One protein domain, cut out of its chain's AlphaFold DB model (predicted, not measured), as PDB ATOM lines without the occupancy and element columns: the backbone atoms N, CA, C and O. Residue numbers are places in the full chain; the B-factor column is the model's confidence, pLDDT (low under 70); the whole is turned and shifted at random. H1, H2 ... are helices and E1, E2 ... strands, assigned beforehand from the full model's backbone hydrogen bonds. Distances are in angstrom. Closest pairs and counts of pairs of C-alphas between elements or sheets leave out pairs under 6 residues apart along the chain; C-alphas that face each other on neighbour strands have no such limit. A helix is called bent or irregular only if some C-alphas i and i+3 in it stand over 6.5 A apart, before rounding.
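AT A GLANCE: This is residues 2 to 106 of the 107 residues of a protein of Pseudomonas aeruginosa (UniProt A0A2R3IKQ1). A single strongly twisted sheet of four long, bent strands makes the body, with no named helix on either face; a helix follows on from each end of it, and residues 90 to 106, most of them in H2, stick out as a long arm, while residues 2 to 10 of H1 stick out as a shorter one. The printed part has 105 residues with two named helices and four named strands, in the order H1 E1 E2 E3 E4 H2, and its class is mixed, helices and strands. The sheet runs E1, E2, E3, E4, all antiparallel. The whole is only just extended, close to loose, with a radius of gyration of the C-alphas of 19.8 A and spans of 62 by 43 by 31 A.

IN THESE COORDINATES: Begin in the sheet with its longest strand, E3, residues 50 to 64: find C-alpha 50 at (13.703, -18.255, 4.043), from where it runs 38.9 A to C-alpha 64. Beside it are E2, residues 34 to 44, 29.6 A long, and E4, residues 67 to 77, 29.5 A long. E1, residues 17 to 27, is 28.3 A long. Before it comes H1, residues 2 to 13, 16.9 A long, from C-alpha 2 at (8.620, -26.581, 30.264). H2, residues 83 to 104, runs 31.6 A and ends with C-alpha 104 at (32.181, -62.708, 3.474).

HOW THE PARTS SIT: The sheet is a meander, each strand the antiparallel neighbour of the one before, and each two successive strands form a hairpin. Between inner strands E2 and E3, at 148 degrees, look at N 39 and O 55, 2.9 A apart and within hydrogen-bond range; C-alphas 38 and 56 face each other at 4.2 A. Between E3 and edge strand E4, also at 148 degrees, N 58 and O 74 are 2.9 A apart, and C-alphas 59 and 73 face each other at 4.2 A. Between E2 and edge strand E1, at 156 degrees, N 21 and O 40 are 2.8 A apart, and C-alphas 22 and 39 face each other at 4.3 A. E3 bends by 66 degrees at residue 53, and E1 by 65 degrees at residue 24. Neither H1 nor H2 is on the sheet, and the two helices are apart. In H1 and H2 every O i to N i+4 pair is within hydrogen-bond range.

THE WHOLE: The C-alphas of Asp 65 and Gln 106 are the two farthest apart, at 63.9 A. Without the stretches that stand free, the body of 79 residues spans 44 by 38 by 17 A. The printed part has no cut and no long link. The mean pLDDT of the printed part is 82.4; look for values under 70 at residues 2 to 15 and 105 to 106.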
ATOM      1  N   LYS A   2       8.177 -27.987  30.464       57.66
ATOM      2  CA  LYS A   2       8.620 -26.581  30.264       57.66
ATOM      3  C   LYS A   2       9.275 -26.253  28.908       57.66
ATOM      4  O   LYS A   2       9.327 -25.091  28.519       57.66
ATOM      5  N   VAL A   3       9.798 -27.251  28.192       62.88
ATOM      6  CA  VAL A   3      10.599 -27.016  26.973       62.88
ATOM      7  C   VAL A   3       9.712 -26.685  25.770       62.88
ATOM      8  O   VAL A   3      10.056 -25.804  24.988       62.88
ATOM      9  N   LEU A   4       8.547 -27.333  25.658       58.91
ATOM     10  CA  LEU A   4       7.618 -27.113  24.547       58.91
ATOM     11  C   LEU A   4       6.985 -25.713  24.610       58.91
ATOM     12  O   LEU A   4       6.968 -25.004  23.611       58.91
ATOM     13  N   ASP A   5       6.546 -25.282  25.797       60.03
ATOM     14  CA  ASP A   5       5.945 -23.954  25.997       60.03
ATOM     15  C   ASP A   5       6.936 -22.822  25.707       60.03
ATOM     16  O   ASP A   5       6.581 -21.821  25.086       60.03
ATOM     17  N   THR A   6       8.202 -23.004  26.092       66.44
ATOM     18  CA  THR A   6       9.270 -22.035  25.798       66.44
ATOM     19  C   THR A   6       9.510 -21.913  24.291       66.44
ATOM     20  O   THR A   6       9.610 -20.802  23.773       66.44
ATOM     21  N   GLN A   7       9.528 -23.037  23.566       58.47
ATOM     22  CA  GLN A   7       9.662 -23.036  22.105       58.47
ATOM     23  C   GLN A   7       8.462 -22.369  21.421       58.47
ATOM     24  O   GLN A   7       8.639 -21.578  20.498       58.47
ATOM     25  N   ILE A   8       7.240 -22.632  21.894       63.12
ATOM     26  CA  ILE A   8       6.023 -21.999  21.366       63.12
ATOM     27  C   ILE A   8       6.055 -20.480  21.594       63.12
ATOM     28  O   ILE A   8       5.652 -19.717  20.714       63.12
ATOM     29  N   HIS A   9       6.545 -20.027  22.751       63.84
ATOM     30  CA  HIS A   9       6.659 -18.603  23.057       63.84
ATOM     31  C   HIS A   9       7.694 -17.897  22.168       63.84
ATOM     32  O   HIS A   9       7.399 -16.831  21.628       63.84
ATOM     33  N   GLN A  10       8.851 -18.525  21.933       61.34
ATOM     34  CA  GLN A  10       9.875 -18.017  21.010       61.34
ATOM     35  C   GLN A  10       9.343 -17.903  19.576       61.34
ATOM     36  O   GLN A  10       9.477 -16.855  18.957       61.34
ATOM     37  N   ILE A  11       8.618 -18.915  19.083       60.16
ATOM     38  CA  ILE A  11       7.989 -18.875  17.750       60.16
ATOM     39  C   ILE A  11       7.022 -17.684  17.613       60.16
ATOM     40  O   ILE A  11       6.980 -17.043  16.559       60.16
ATOM     41  N   ARG A  12       6.254 -17.362  18.669       61.03
ATOM     42  CA  ARG A  12       5.347 -16.198  18.677       61.03
ATOM     43  C   ARG A  12       6.098 -14.866  18.691       61.03
ATOM     44  O   ARG A  12       5.663 -13.942  18.007       61.03
ATOM     45  N   GLN A  13       7.181 -14.752  19.460       61.25
ATOM     46  CA  GLN A  13       7.990 -13.529  19.527       61.25
ATOM     47  C   GLN A  13       8.738 -13.264  18.215       61.25
ATOM     48  O   GLN A  13       8.773 -12.125  17.750       61.25
ATOM     49  N   ASP A  14       9.230 -14.318  17.569       62.00
ATOM     50  CA  ASP A  14      10.061 -14.224  16.372       62.00
ATOM     51  C   ASP A  14       9.253 -14.030  15.074       62.00
ATOM     52  O   ASP A  14       9.828 -14.021  13.991       62.00
ATOM     53  N   ARG A  15       7.920 -13.866  15.135       67.75
ATOM     54  CA  ARG A  15       7.041 -13.715  13.948       67.75
ATOM     55  C   ARG A  15       7.342 -14.745  12.847       67.75
ATOM     56  O   ARG A  15       7.251 -14.437  11.659       67.75
ATOM     57  N   VAL A  16       7.710 -15.967  13.237       71.62
ATOM     58  CA  VAL A  16       8.079 -17.006  12.274       71.62
ATOM     59  C   VAL A  16       6.829 -17.410  11.508       71.62
ATOM     60  O   VAL A  16       5.864 -17.904  12.093       71.62
ATOM     61  N   THR A  17       6.843 -17.224  10.190       81.06
ATOM     62  CA  THR A  17       5.762 -17.712   9.332       81.06
ATOM     63  C   THR A  17       6.135 -19.075   8.768       81.06
ATOM     64  O   THR A  17       7.255 -19.305   8.305       81.06
ATOM     65  N   LEU A  18       5.190 -20.011   8.840       83.25
ATOM     66  CA  LEU A  18       5.311 -21.348   8.273       83.25
ATOM     67  C   LEU A  18       4.311 -21.469   7.133       83.25
ATOM     68  O   LEU A  18       3.101 -21.395   7.344       83.25
ATOM     69  N   ARG A  19       4.818 -21.677   5.921       89.75
ATOM     70  CA  ARG A  19       4.010 -21.970   4.740       89.75
ATOM     71  C   ARG A  19       4.364 -23.352   4.223       89.75
ATOM     72  O   ARG A  19       5.532 -23.729   4.189       89.75
ATOM     73  N   PHE A  20       3.358 -24.092   3.781       91.56
ATOM     74  CA  PHE A  20       3.565 -25.340   3.067       91.56
ATOM     75  C   PHE A  20       3.049 -25.217   1.636       91.56
ATOM     76  O   PHE A  20       1.940 -24.745   1.401       91.56
ATOM     77  N   GLU A  21       3.882 -25.620   0.686       93.62
ATOM     78  CA  GLU A  21       3.585 -25.646  -0.741       93.62
ATOM     79  C   GLU A  21       3.451 -27.115  -1.167       93.62
ATOM     80  O   GLU A  21       4.478 -27.778  -1.368       93.62
ATOM     81  N   PRO A  22       2.220 -27.660  -1.252       93.38
ATOM     82  CA  PRO A  22       2.012 -29.040  -1.671       93.38
ATOM     83  C   PRO A  22       2.425 -29.206  -3.135       93.38
ATOM     84  O   PRO A  22       2.108 -28.373  -3.980       93.38
ATOM     85  N   GLN A  23       3.135 -30.290  -3.431       93.88
ATOM     86  CA  GLN A  23       3.607 -30.601  -4.783       93.88
ATOM     87  C   GLN A  23       3.003 -31.895  -5.316       93.88
ATOM     88  O   GLN A  23       2.772 -32.017  -6.516       93.88
ATOM     89  N   LYS A  24       2.751 -32.866  -4.436       92.75
ATOM     90  CA  LYS A  24       2.199 -34.159  -4.819       92.75
ATOM     91  C   LYS A  24       1.314 -34.702  -3.708       92.75
ATOM     92  O   LYS A  24       1.657 -34.618  -2.531       92.75
ATOM     93  N   VAL A  25       0.191 -35.282  -4.110       93.75
ATOM     94  CA  VAL A  25      -0.723 -36.007  -3.231       93.75
ATOM     95  C   VAL A  25      -0.763 -37.451  -3.702       93.75
ATOM     96  O   VAL A  25      -0.933 -37.716  -4.890       93.75
ATOM     97  N   LEU A  26      -0.569 -38.376  -2.773       92.06
ATOM     98  CA  LEU A  26      -0.716 -39.808  -2.981       92.06
ATOM     99  C   LEU A  26      -1.758 -40.340  -2.004       92.06
ATOM    100  O   LEU A  26      -1.870 -39.852  -0.879       92.06
ATOM    101  N   ARG A  27      -2.501 -41.350  -2.437       91.00
ATOM    102  CA  ARG A  27      -3.392 -42.138  -1.588       91.00
ATOM    103  C   ARG A  27      -2.714 -43.475  -1.324       91.00
ATOM    104  O   ARG A  27      -2.023 -43.979  -2.208       91.00
ATOM    105  N   ASP A  28      -2.857 -44.000  -0.117       90.06
ATOM    106  CA  ASP A  28      -2.350 -45.333   0.186       90.06
ATOM    107  C   ASP A  28      -3.155 -46.404  -0.566       90.06
ATOM    108  O   ASP A  28      -4.369 -46.274  -0.739       90.06
ATOM    109  N   ASN A  29      -2.474 -47.459  -1.011       88.00
ATOM    110  CA  ASN A  29      -3.103 -48.551  -1.757       88.00
ATOM    111  C   ASN A  29      -3.784 -49.578  -0.840       88.00
ATOM    112  O   ASN A  29      -4.666 -50.300  -1.295       88.00
ATOM    113  N   LEU A  30      -3.372 -49.671   0.430       88.25
ATOM    114  CA  LEU A  30      -3.931 -50.600   1.415       88.25
ATOM    115  C   LEU A  30      -4.959 -49.920   2.320       88.25
ATOM    116  O   LEU A  30      -5.943 -50.544   2.715       88.25
ATOM    117  N   ASN A  31      -4.742 -48.647   2.652       89.44
ATOM    118  CA  ASN A  31      -5.653 -47.841   3.452       89.44
ATOM    119  C   ASN A  31      -6.201 -46.663   2.643       89.44
ATOM    120  O   ASN A  31      -5.635 -45.575   2.589       89.44
ATOM    121  N   GLU A  32      -7.392 -46.857   2.101       90.31
ATOM    122  CA  GLU A  32      -8.131 -45.864   1.334       90.31
ATOM    123  C   GLU A  32      -8.356 -44.515   2.039       90.31
ATOM    124  O   GLU A  32      -8.573 -43.500   1.375       90.31
ATOM    125  N   ASN A  33      -8.304 -44.466   3.365       93.69
ATOM    126  CA  ASN A  33      -8.481 -43.221   4.109       93.69
ATOM    127  C   ASN A  33      -7.157 -42.487   4.337       93.69
ATOM    128  O   ASN A  33      -7.174 -41.354   4.814       93.69
ATOM    129  N   LYS A  34      -6.017 -43.102   4.006       93.94
ATOM    130  CA  LYS A  34      -4.686 -42.556   4.250       93.94
ATOM    131  C   LYS A  34      -4.149 -41.818   3.026       93.94
ATOM    132  O   LYS A  34      -4.120 -42.335   1.909       93.94
ATOM    133  N   PHE A  35      -3.672 -40.605   3.265       93.31
ATOM    134  CA  PHE A  35      -3.108 -39.716   2.261       93.31
ATOM    135  C   PHE A  35      -1.697 -39.291   2.648       93.31
ATOM    136  O   PHE A  35      -1.384 -39.096   3.823       93.31
ATOM    137  N   TYR A  36      -0.865 -39.099   1.631       93.94
ATOM    138  CA  TYR A  36       0.488 -38.580   1.734       93.94
ATOM    139  C   TYR A  36       0.586 -37.319   0.882       93.94
ATOM    140  O   TYR A  36       0.442 -37.371  -0.340       93.94
ATOM    141  N   VAL A  37       0.850 -36.181   1.511       94.56
ATOM    142  CA  VAL A  37       1.024 -34.897   0.834       94.56
ATOM    143  C   VAL A  37       2.476 -34.478   0.964       94.56
ATOM    144  O   VAL A  37       2.911 -34.046   2.033       94.56
ATOM    145  N   THR A  38       3.233 -34.595  -0.125       93.81
ATOM    146  CA  THR A  38       4.631 -34.163  -0.175       93.81
ATOM    147  C   THR A  38       4.735 -32.760  -0.757       93.81
ATOM    148  O   THR A  38       3.976 -32.359  -1.647       93.81
ATOM    149  N   GLY A  39       5.678 -31.979  -0.245       92.88
ATOM    150  CA  GLY A  39       5.890 -30.619  -0.709       92.88
ATOM    151  C   GLY A  39       7.014 -29.898   0.015       92.88
ATOM    152  O   GLY A  39       7.852 -30.500   0.691       92.88
ATOM    153  N   ARG A  40       7.029 -28.574  -0.131       91.88
ATOM    154  CA  ARG A  40       8.049 -27.707   0.463       91.88
ATOM    155  C   ARG A  40       7.475 -26.954   1.647       91.88
ATOM    156  O   ARG A  40       6.539 -26.177   1.511       91.88
ATOM    157  N   SER A  41       8.079 -27.148   2.810       90.50
ATOM    158  CA  SER A  41       7.885 -26.268   3.956       90.50
ATOM    159  C   SER A  41       8.832 -25.084   3.823       90.50
ATOM    160  O   SER A  41      10.042 -25.272   3.682       90.50
ATOM    161  N   VAL A  42       8.282 -23.880   3.876       89.56
ATOM    162  CA  VAL A  42       9.003 -22.612   3.884       89.56
ATOM    163  C   VAL A  42       8.810 -21.999   5.263       89.56
ATOM    164  O   VAL A  42       7.682 -21.710   5.658       89.56
ATOM    165  N   SER A  43       9.899 -21.849   6.009       87.06
ATOM    166  CA  SER A  43       9.918 -21.090   7.257       87.06
ATOM    167  C   SER A  43      10.647 -19.777   7.021       87.06
ATOM    168  O   SER A  43      11.800 -19.796   6.582       87.06
ATOM    169  N   GLU A  44       9.985 -18.667   7.312       85.81
ATOM    170  CA  GLU A  44      10.548 -17.323   7.214       85.81
ATOM    171  C   GLU A  44      10.630 -16.721   8.612       85.81
ATOM    172  O   GLU A  44       9.624 -16.637   9.321       85.81
ATOM    173  N   GLY A  45      11.853 -16.381   9.021       80.69
ATOM    174  CA  GLY A  45      12.122 -15.717  10.290       80.69
ATOM    175  C   GLY A  45      11.945 -14.196  10.206       80.69
ATOM    176  O   GLY A  45      11.765 -13.645   9.120       80.69
ATOM    177  N   PRO A  46      12.077 -13.489  11.337       72.19
ATOM    178  CA  PRO A  46      11.839 -12.047  11.409       72.19
ATOM    179  C   PRO A  46      12.864 -11.225  10.610       72.19
ATOM    180  O   PRO A  46      12.566 -10.106  10.203       72.19
ATOM    181  N   ALA A  47      14.046 -11.791  10.348       76.44
ATOM    182  CA  ALA A  47      15.091 -11.196   9.513       76.44
ATOM    183  C   ALA A  47      14.879 -11.407   7.995       76.44
ATOM    184  O   ALA A  47      15.669 -10.908   7.200       76.44
ATOM    185  N   GLY A  48      13.834 -12.138   7.579       71.12
ATOM    186  CA  GLY A  48      13.524 -12.412   6.168       71.12
ATOM    187  C   GLY A  48      14.230 -13.636   5.570       71.12
ATOM    188  O   GLY A  48      13.980 -13.986   4.413       71.12
ATOM    189  N   ASP A  49      15.071 -14.330   6.341       78.81
ATOM    190  CA  ASP A  49      15.724 -15.558   5.888       78.81
ATOM    191  C   ASP A  49      14.704 -16.686   5.688       78.81
ATOM    192  O   ASP A  49      14.018 -17.122   6.620       78.81
ATOM    193  N   LYS A  50      14.620 -17.182   4.447       83.56
ATOM    194  CA  LYS A  50      13.703 -18.255   4.043       83.56
ATOM    195  C   LYS A  50      14.421 -19.591   4.036       83.56
ATOM    196  O   LYS A  50      15.173 -19.901   3.112       83.56
ATOM    197  N   LYS A  51      14.115 -20.440   5.011       85.56
ATOM    198  CA  LYS A  51      14.567 -21.832   5.012       85.56
ATOM    199  C   LYS A  51      13.517 -22.712   4.344       85.56
ATOM    200  O   LYS A  51      12.357 -22.744   4.751       85.56
ATOM    201  N   ARG A  52      13.935 -23.428   3.299       89.56
ATOM    202  CA  ARG A  52      13.099 -24.392   2.578       89.56
ATOM    203  C   ARG A  52      13.513 -25.807   2.956       89.56
ATOM    204  O   ARG A  52      14.698 -26.124   2.955       89.56
ATOM    205  N   SER A  53      12.542 -26.662   3.247       89.06
ATOM    206  CA  SER A  53      12.774 -28.084   3.508       89.06
ATOM    207  C   SER A  53      11.681 -28.931   2.875       89.06
ATOM    208  O   SER A  53      10.506 -28.571   2.969       89.06
ATOM    209  N   ASN A  54      12.050 -30.070   2.294       90.62
ATOM    210  CA  ASN A  54      11.071 -31.053   1.841       90.62
ATOM    211  C   ASN A  54      10.387 -31.689   3.051       90.62
ATOM    212  O   ASN A  54      11.053 -32.147   3.985       90.62
ATOM    213  N   ARG A  55       9.057 -31.710   3.027       91.62
ATOM    214  CA  ARG A  55       8.229 -32.333   4.057       91.62
ATOM    215  C   ARG A  55       7.113 -33.137   3.424       91.62
ATOM    216  O   ARG A  55       6.557 -32.738   2.401       91.62
ATOM    217  N   THR A  56       6.758 -34.215   4.103       92.88
ATOM    218  CA  THR A  56       5.581 -35.011   3.797       92.88
ATOM    219  C   THR A  56       4.659 -35.044   5.004       92.88
ATOM    220  O   THR A  56       5.084 -35.406   6.100       92.88
ATOM    221  N   TYR A  57       3.401 -34.669   4.794       93.06
ATOM    222  CA  TYR A  57       2.329 -34.896   5.753       93.06
ATOM    223  C   TYR A  57       1.620 -36.191   5.404       93.06
ATOM    224  O   TYR A  57       1.226 -36.396   4.258       93.06
ATOM    225  N   GLU A  58       1.446 -37.045   6.396       93.38
ATOM    226  CA  GLU A  58       0.686 -38.278   6.272       93.38
ATOM    227  C   GLU A  58      -0.516 -38.157   7.189       93.38
ATOM    228  O   GLU A  58      -0.356 -37.797   8.353       93.38
ATOM    229  N   PHE A  59      -1.717 -38.411   6.691       93.75
ATOM    230  CA  PHE A  59      -2.906 -38.335   7.526       93.75
ATOM    231  C   PHE A  59      -3.988 -39.293   7.067       93.75
ATOM    232  O   PHE A  59      -4.035 -39.685   5.904       93.75
ATOM    233  N   GLU A  60      -4.871 -39.635   7.995       95.06
ATOM    234  CA  GLU A  60      -6.085 -40.383   7.706       95.06
ATOM    235  C   GLU A  60      -7.298 -39.464   7.777       95.06
ATOM    236  O   GLU A  60      -7.511 -38.781   8.781       95.06
ATOM    237  N   LEU A  61      -8.089 -39.451   6.706       94.62
ATOM    238  CA  LEU A  61      -9.303 -38.660   6.577       94.62
ATOM    239  C   LEU A  61     -10.508 -39.595   6.467       94.62
ATOM    240  O   LEU A  61     -10.618 -40.364   5.516       94.62
ATOM    241  N   MET A  62     -11.432 -39.495   7.417       94.44
ATOM    242  CA  MET A  62     -12.687 -40.248   7.419       94.44
ATOM    243  C   MET A  62     -13.886 -39.307   7.422       94.44
ATOM    244  O   MET A  62     -13.805 -38.189   7.925       94.44
ATOM    245  N   ILE A  63     -15.023 -39.781   6.917       93.94
ATOM    246  CA  ILE A  63     -16.304 -39.085   7.057       93.94
ATOM    247  C   ILE A  63     -17.094 -39.745   8.188       93.94
ATOM    248  O   ILE A  63     -17.396 -40.934   8.121       93.94
ATOM    249  N   LYS A  64     -17.431 -38.980   9.229       95.00
ATOM    250  CA  LYS A  64     -18.313 -39.407  10.327       95.00
ATOM    251  C   LYS A  64     -19.415 -38.376  10.498       95.00
ATOM    252  O   LYS A  64     -19.119 -37.186  10.541       95.00
ATOM    253  N   ASP A  65     -20.669 -38.816  10.538       95.62
ATOM    254  CA  ASP A  65     -21.842 -37.937  10.665       95.62
ATOM    255  C   ASP A  65     -21.832 -36.775   9.654       95.62
ATOM    256  O   ASP A  65     -22.074 -35.618   9.998       95.62
ATOM    257  N   TYR A  66     -21.487 -37.090   8.398       93.56
ATOM    258  CA  TYR A  66     -21.337 -36.131   7.293       93.56
ATOM    259  C   TYR A  66     -20.260 -35.051   7.508       93.56
ATOM    260  O   TYR A  66     -20.275 -34.016   6.842       93.56
ATOM    261  N   LYS A  67     -19.297 -35.283   8.407       95.56
ATOM    262  CA  LYS A  67     -18.190 -34.361   8.692       95.56
ATOM    263  C   LYS A  67     -16.836 -35.016   8.404       95.56
ATOM    264  O   LYS A  67     -16.641 -36.177   8.772       95.56
ATOM    265  N   PRO A  68     -15.885 -34.290   7.789       95.25
ATOM    266  CA  PRO A  68     -14.514 -34.761   7.659       95.25
ATOM    267  C   PRO A  68     -13.827 -34.763   9.025       95.25
ATOM    268  O   PRO A  68     -13.829 -33.763   9.743       95.25
ATOM    269  N   VAL A  69     -13.221 -35.891   9.372       95.50
ATOM    270  CA  VAL A  69     -12.476 -36.096  10.611       95.50
ATOM    271  C   VAL A  69     -11.084 -36.596  10.257       95.50
ATOM    272  O   VAL A  69     -10.936 -37.633   9.611       95.50
ATOM    273  N   LEU A  70     -10.069 -35.864  10.712       93.81
ATOM    274  CA  LEU A  70      -8.686 -36.329  10.700       93.81
ATOM    275  C   LEU A  70      -8.482 -37.250  11.907       93.81
ATOM    276  O   LEU A  70      -8.448 -36.773  13.040       93.81
ATOM    277  N   SER A  71      -8.392 -38.563  11.687       92.81
ATOM    278  CA  SER A  71      -8.165 -39.533  12.774       92.81
ATOM    279  C   SER A  71      -6.708 -39.654  13.177       92.81
ATOM    280  O   SER A  71      -6.414 -40.012  14.316       92.81
ATOM    281  N   TRP A  72      -5.800 -39.372  12.251       91.75
ATOM    282  CA  TRP A  72      -4.371 -39.498  12.467       91.75
ATOM    283  C   TRP A  72      -3.614 -38.509  11.589       91.75
ATOM    284  O   TRP A  72      -4.019 -38.247  10.457       91.75
ATOM    285  N   VAL A  73      -2.510 -37.975  12.110       92.12
ATOM    286  CA  VAL A  73      -1.580 -37.131  11.360       92.12
ATOM    287  C   VAL A  73      -0.150 -37.403  11.812       92.12
ATOM    288  O   VAL A  73       0.130 -37.537  13.003       92.12
ATOM    289  N   SER A  74       0.764 -37.448  10.856       88.38
ATOM    290  CA  SER A  74       2.203 -37.506  11.069       88.38
ATOM    291  C   SER A  74       2.918 -36.600  10.078       88.38
ATOM    292  O   SER A  74       2.399 -36.249   9.017       88.38
ATOM    293  N   THR A  75       4.122 -36.176  10.448       87.56
ATOM    294  CA  THR A  75       4.980 -35.337   9.614       87.56
ATOM    295  C   THR A  75       6.344 -35.987   9.500       87.56
ATOM    296  O   THR A  75       7.028 -36.184  10.502       87.56
ATOM    297  N   ASN A  76       6.756 -36.260   8.268       84.25
ATOM    298  CA  ASN A  76       8.041 -36.855   7.947       84.25
ATOM    299  C   ASN A  76       8.900 -35.874   7.139       84.25
ATOM    300  O   ASN A  76       8.407 -35.098   6.313       84.25
ATOM    301  N   SER A  77      10.209 -35.907   7.379       79.44
ATOM    302  CA  SER A  77      11.192 -35.206   6.550       79.44
ATOM    303  C   SER A  77      11.491 -36.037   5.302       79.44
ATOM    304  O   SER A  77      11.756 -37.231   5.419       79.44
ATOM    305  N   GLY A  78      11.500 -35.403   4.127       76.12
ATOM    306  CA  GLY A  78      11.752 -36.088   2.853       76.12
ATOM    307  C   GLY A  78      10.492 -36.634   2.176       76.12
ATOM    308  O   GLY A  78       9.401 -36.093   2.372       76.12
ATOM    309  N   ASP A  79      10.668 -37.653   1.333       75.19
ATOM    310  CA  ASP A  79       9.613 -38.229   0.490       75.19
ATOM    311  C   ASP A  79       8.623 -39.106   1.273       75.19
ATOM    312  O   ASP A  79       8.907 -39.582   2.375       75.19
ATOM    313  N   ALA A  80       7.448 -39.328   0.676       76.31
ATOM    314  CA  ALA A  80       6.404 -40.170   1.246       76.31
ATOM    315  C   ALA A  80       6.869 -41.617   1.393       76.31
ATOM    316  O   ALA A  80       7.296 -42.248   0.424       76.31
ATOM    317  N   ARG A  81       6.694 -42.162   2.598       76.44
ATOM    318  CA  ARG A  81       6.894 -43.583   2.882       76.44
ATOM    319  C   ARG A  81       5.581 -44.325   2.647       76.44
ATOM    320  O   ARG A  81       4.914 -44.754   3.587       76.44
ATOM    321  N   THR A  82       5.173 -44.415   1.382       76.69
ATOM    322  CA  THR A  82       4.052 -45.288   1.002       76.69
ATOM    323  C   THR A  82       4.448 -46.747   1.207       76.69
ATOM    324  O   THR A  82       5.641 -47.066   1.187       76.69
ATOM    325  N   GLN A  83       3.470 -47.639   1.383       74.38
ATOM    326  CA  GLN A  83       3.774 -49.056   1.595       74.38
ATOM    327  C   GLN A  83       4.640 -49.636   0.462       74.38
ATOM    328  O   GLN A  83       5.652 -50.269   0.740       74.38
ATOM    329  N   ASP A  84       4.358 -49.288  -0.797       72.88
ATOM    330  CA  ASP A  84       5.175 -49.710  -1.946       72.88
ATOM    331  C   ASP A  84       6.650 -49.275  -1.838       72.88
ATOM    332  O   ASP A  84       7.562 -49.982  -2.275       72.88
ATOM    333  N   VAL A  85       6.904 -48.084  -1.281       73.31
ATOM    334  CA  VAL A  85       8.264 -47.564  -1.076       73.31
ATOM    335  C   VAL A  85       8.948 -48.338   0.041       73.31
ATOM    336  O   VAL A  85      10.086 -48.769  -0.144       73.31
ATOM    337  N   VAL A  86       8.248 -48.571   1.152       75.50
ATOM    338  CA  VAL A  86       8.751 -49.367   2.280       75.50
ATOM    339  C   VAL A  86       9.101 -50.784   1.822       75.50
ATOM    340  O   VAL A  86      10.214 -51.253   2.055       75.50
ATOM    341  N   ASP A  87       8.208 -51.433   1.078       75.56
ATOM    342  CA  ASP A  87       8.413 -52.787   0.564       75.56
ATOM    343  C   ASP A  87       9.591 -52.835  -0.416       75.56
ATOM    344  O   ASP A  87      10.421 -53.749  -0.382       75.56
ATOM    345  N   ARG A  88       9.729 -51.826  -1.284       76.19
ATOM    346  CA  ARG A  88      10.873 -51.718  -2.199       76.19
ATOM    347  C   ARG A  88      12.193 -51.526  -1.451       76.19
ATOM    348  O   ARG A  88      13.210 -52.069  -1.892       76.19
ATOM    349  N   GLU A  89      12.210 -50.736  -0.383       77.31
ATOM    350  CA  GLU A  89      13.406 -50.514   0.433       77.31
ATOM    351  C   GLU A  89      13.806 -51.770   1.209       77.31
ATOM    352  O   GLU A  89      14.975 -52.156   1.149       77.31
ATOM    353  N   ASN A  90      12.844 -52.472   1.814       78.44
ATOM    354  CA  ASN A  90      13.074 -53.747   2.499       78.44
ATOM    355  C   ASN A  90      13.659 -54.795   1.543       78.44
ATOM    356  O   ASN A  90      14.734 -55.340   1.792       78.44
ATOM    357  N   ASN A  91      13.042 -54.972   0.370       79.31
ATOM    358  CA  ASN A  91      13.527 -55.894  -0.660       79.31
ATOM    359  C   ASN A  91      14.948 -55.554  -1.153       79.31
ATOM    360  O   ASN A  91      15.733 -56.439  -1.504       79.31
ATOM    361  N   LYS A  92      15.304 -54.264  -1.225       80.25
ATOM    362  CA  LYS A  92      16.668 -53.836  -1.577       80.25
ATOM    363  C   LYS A  92      17.659 -54.120  -0.450       80.25
ATOM    364  O   LYS A  92      18.777 -54.546  -0.741       80.25
ATOM    365  N   ALA A  93      17.270 -53.875   0.799       79.75
ATOM    366  CA  ALA A  93      18.101 -54.124   1.970       79.75
ATOM    367  C   ALA A  93      18.415 -55.620   2.118       79.75
ATOM    368  O   ALA A  93      19.583 -55.981   2.264       79.75
ATOM    369  N   GLU A  94      17.414 -56.489   1.961       81.06
ATOM    370  CA  GLU A  94      17.579 -57.947   1.993       81.06
ATOM    371  C   GLU A  94      18.550 -58.437   0.913       81.06
ATOM    372  O   GLU A  94      19.525 -59.131   1.213       81.06
ATOM    373  N   LYS A  95      18.372 -57.986  -0.338       82.31
ATOM    374  CA  LYS A  95      19.282 -58.329  -1.445       82.31
ATOM    375  C   LYS A  95      20.710 -57.843  -1.211       82.31
ATOM    376  O   LYS A  95      21.661 -58.480  -1.667       82.31
ATOM    377  N   LYS A  96      20.890 -56.700  -0.543       81.00
ATOM    378  CA  LYS A  96      22.220 -56.171  -0.217       81.00
ATOM    379  C   LYS A  96      22.881 -56.993   0.893       81.00
ATOM    380  O   LYS A  96      24.027 -57.400   0.721       81.00
ATOM    381  N   ALA A  97      22.142 -57.314   1.955       81.44
ATOM    382  CA  ALA A  97      22.616 -58.156   3.050       81.44
ATOM    383  C   ALA A  97      22.992 -59.567   2.570       81.44
ATOM    384  O   ALA A  97      24.006 -60.121   2.989       81.44
ATOM    385  N   GLU A  98      22.223 -60.144   1.643       81.38
ATOM    386  CA  GLU A  98      22.536 -61.448   1.055       81.38
ATOM    387  C   GLU A  98      23.831 -61.413   0.225       81.38
ATOM    388  O   GLU A  98      24.667 -62.312   0.324       81.38
ATOM    389  N   ARG A  99      24.050 -60.343  -0.551       81.31
ATOM    390  CA  ARG A  99      25.295 -60.142  -1.314       81.31
ATOM    391  C   ARG A  99      26.512 -59.960  -0.408       81.31
ATOM    392  O   ARG A  99      27.577 -60.478  -0.732       81.31
ATOM    393  N   GLU A 100      26.369 -59.246   0.705       79.25
ATOM    394  CA  GLU A 100      27.442 -59.059   1.690       79.25
ATOM    395  C   GLU A 100      27.778 -60.370   2.415       79.25
ATOM    396  O   GLU A 100      28.953 -60.716   2.527       79.25
ATOM    397  N   LYS A 101      26.770 -61.170   2.792       80.81
ATOM    398  CA  LYS A 101      26.985 -62.516   3.353       80.81
ATOM    399  C   LYS A 101      27.727 -63.440   2.386       80.81
ATOM    400  O   LYS A 101      28.662 -64.116   2.800       80.81
ATOM    401  N   ARG A 102      27.360 -63.437   1.098       79.19
ATOM    402  CA  ARG A 102      28.046 -64.241   0.067       79.19
ATOM    403  C   ARG A 102      29.501 -63.815  -0.139       79.19
ATOM    404  O   ARG A 102      30.351 -64.674  -0.328       79.19
ATOM    405  N   LYS A 103      29.798 -62.512  -0.075       76.88
ATOM    406  CA  LYS A 103      31.175 -62.003  -0.167       76.88
ATOM    407  C   LYS A 103      32.027 -62.383   1.046       76.88
ATOM    408  O   LYS A 103      33.175 -62.761   0.866       76.88
ATOM    409  N   ASN A 104      31.460 -62.341   2.251       72.62
ATOM    410  CA  ASN A 104      32.181 -62.708   3.474       72.62
ATOM    411  C   ASN A 104      32.405 -64.220   3.637       72.62
ATOM    412  O   ASN A 104      33.235 -64.606   4.444       72.62
ATOM    413  N   GLN A 105      31.678 -65.071   2.908       68.44
ATOM    414  CA  GLN A 105      31.887 -66.528   2.905       68.44
ATOM    415  C   GLN A 105      32.905 -67.002   1.851       68.44
ATOM    416  O   GLN A 105      33.231 -68.184   1.817       68.44
ATOM    417  N   GLN A 106      33.369 -66.111   0.967       58.06
ATOM    418  CA  GLN A 106      34.350 -66.412  -0.089       58.06
ATOM    419  C   GLN A 106      35.777 -65.930   0.239       58.06
ATOM    420  O   GLN A 106      36.657 -66.030  -0.616       58.06
TER     421      GLN A 106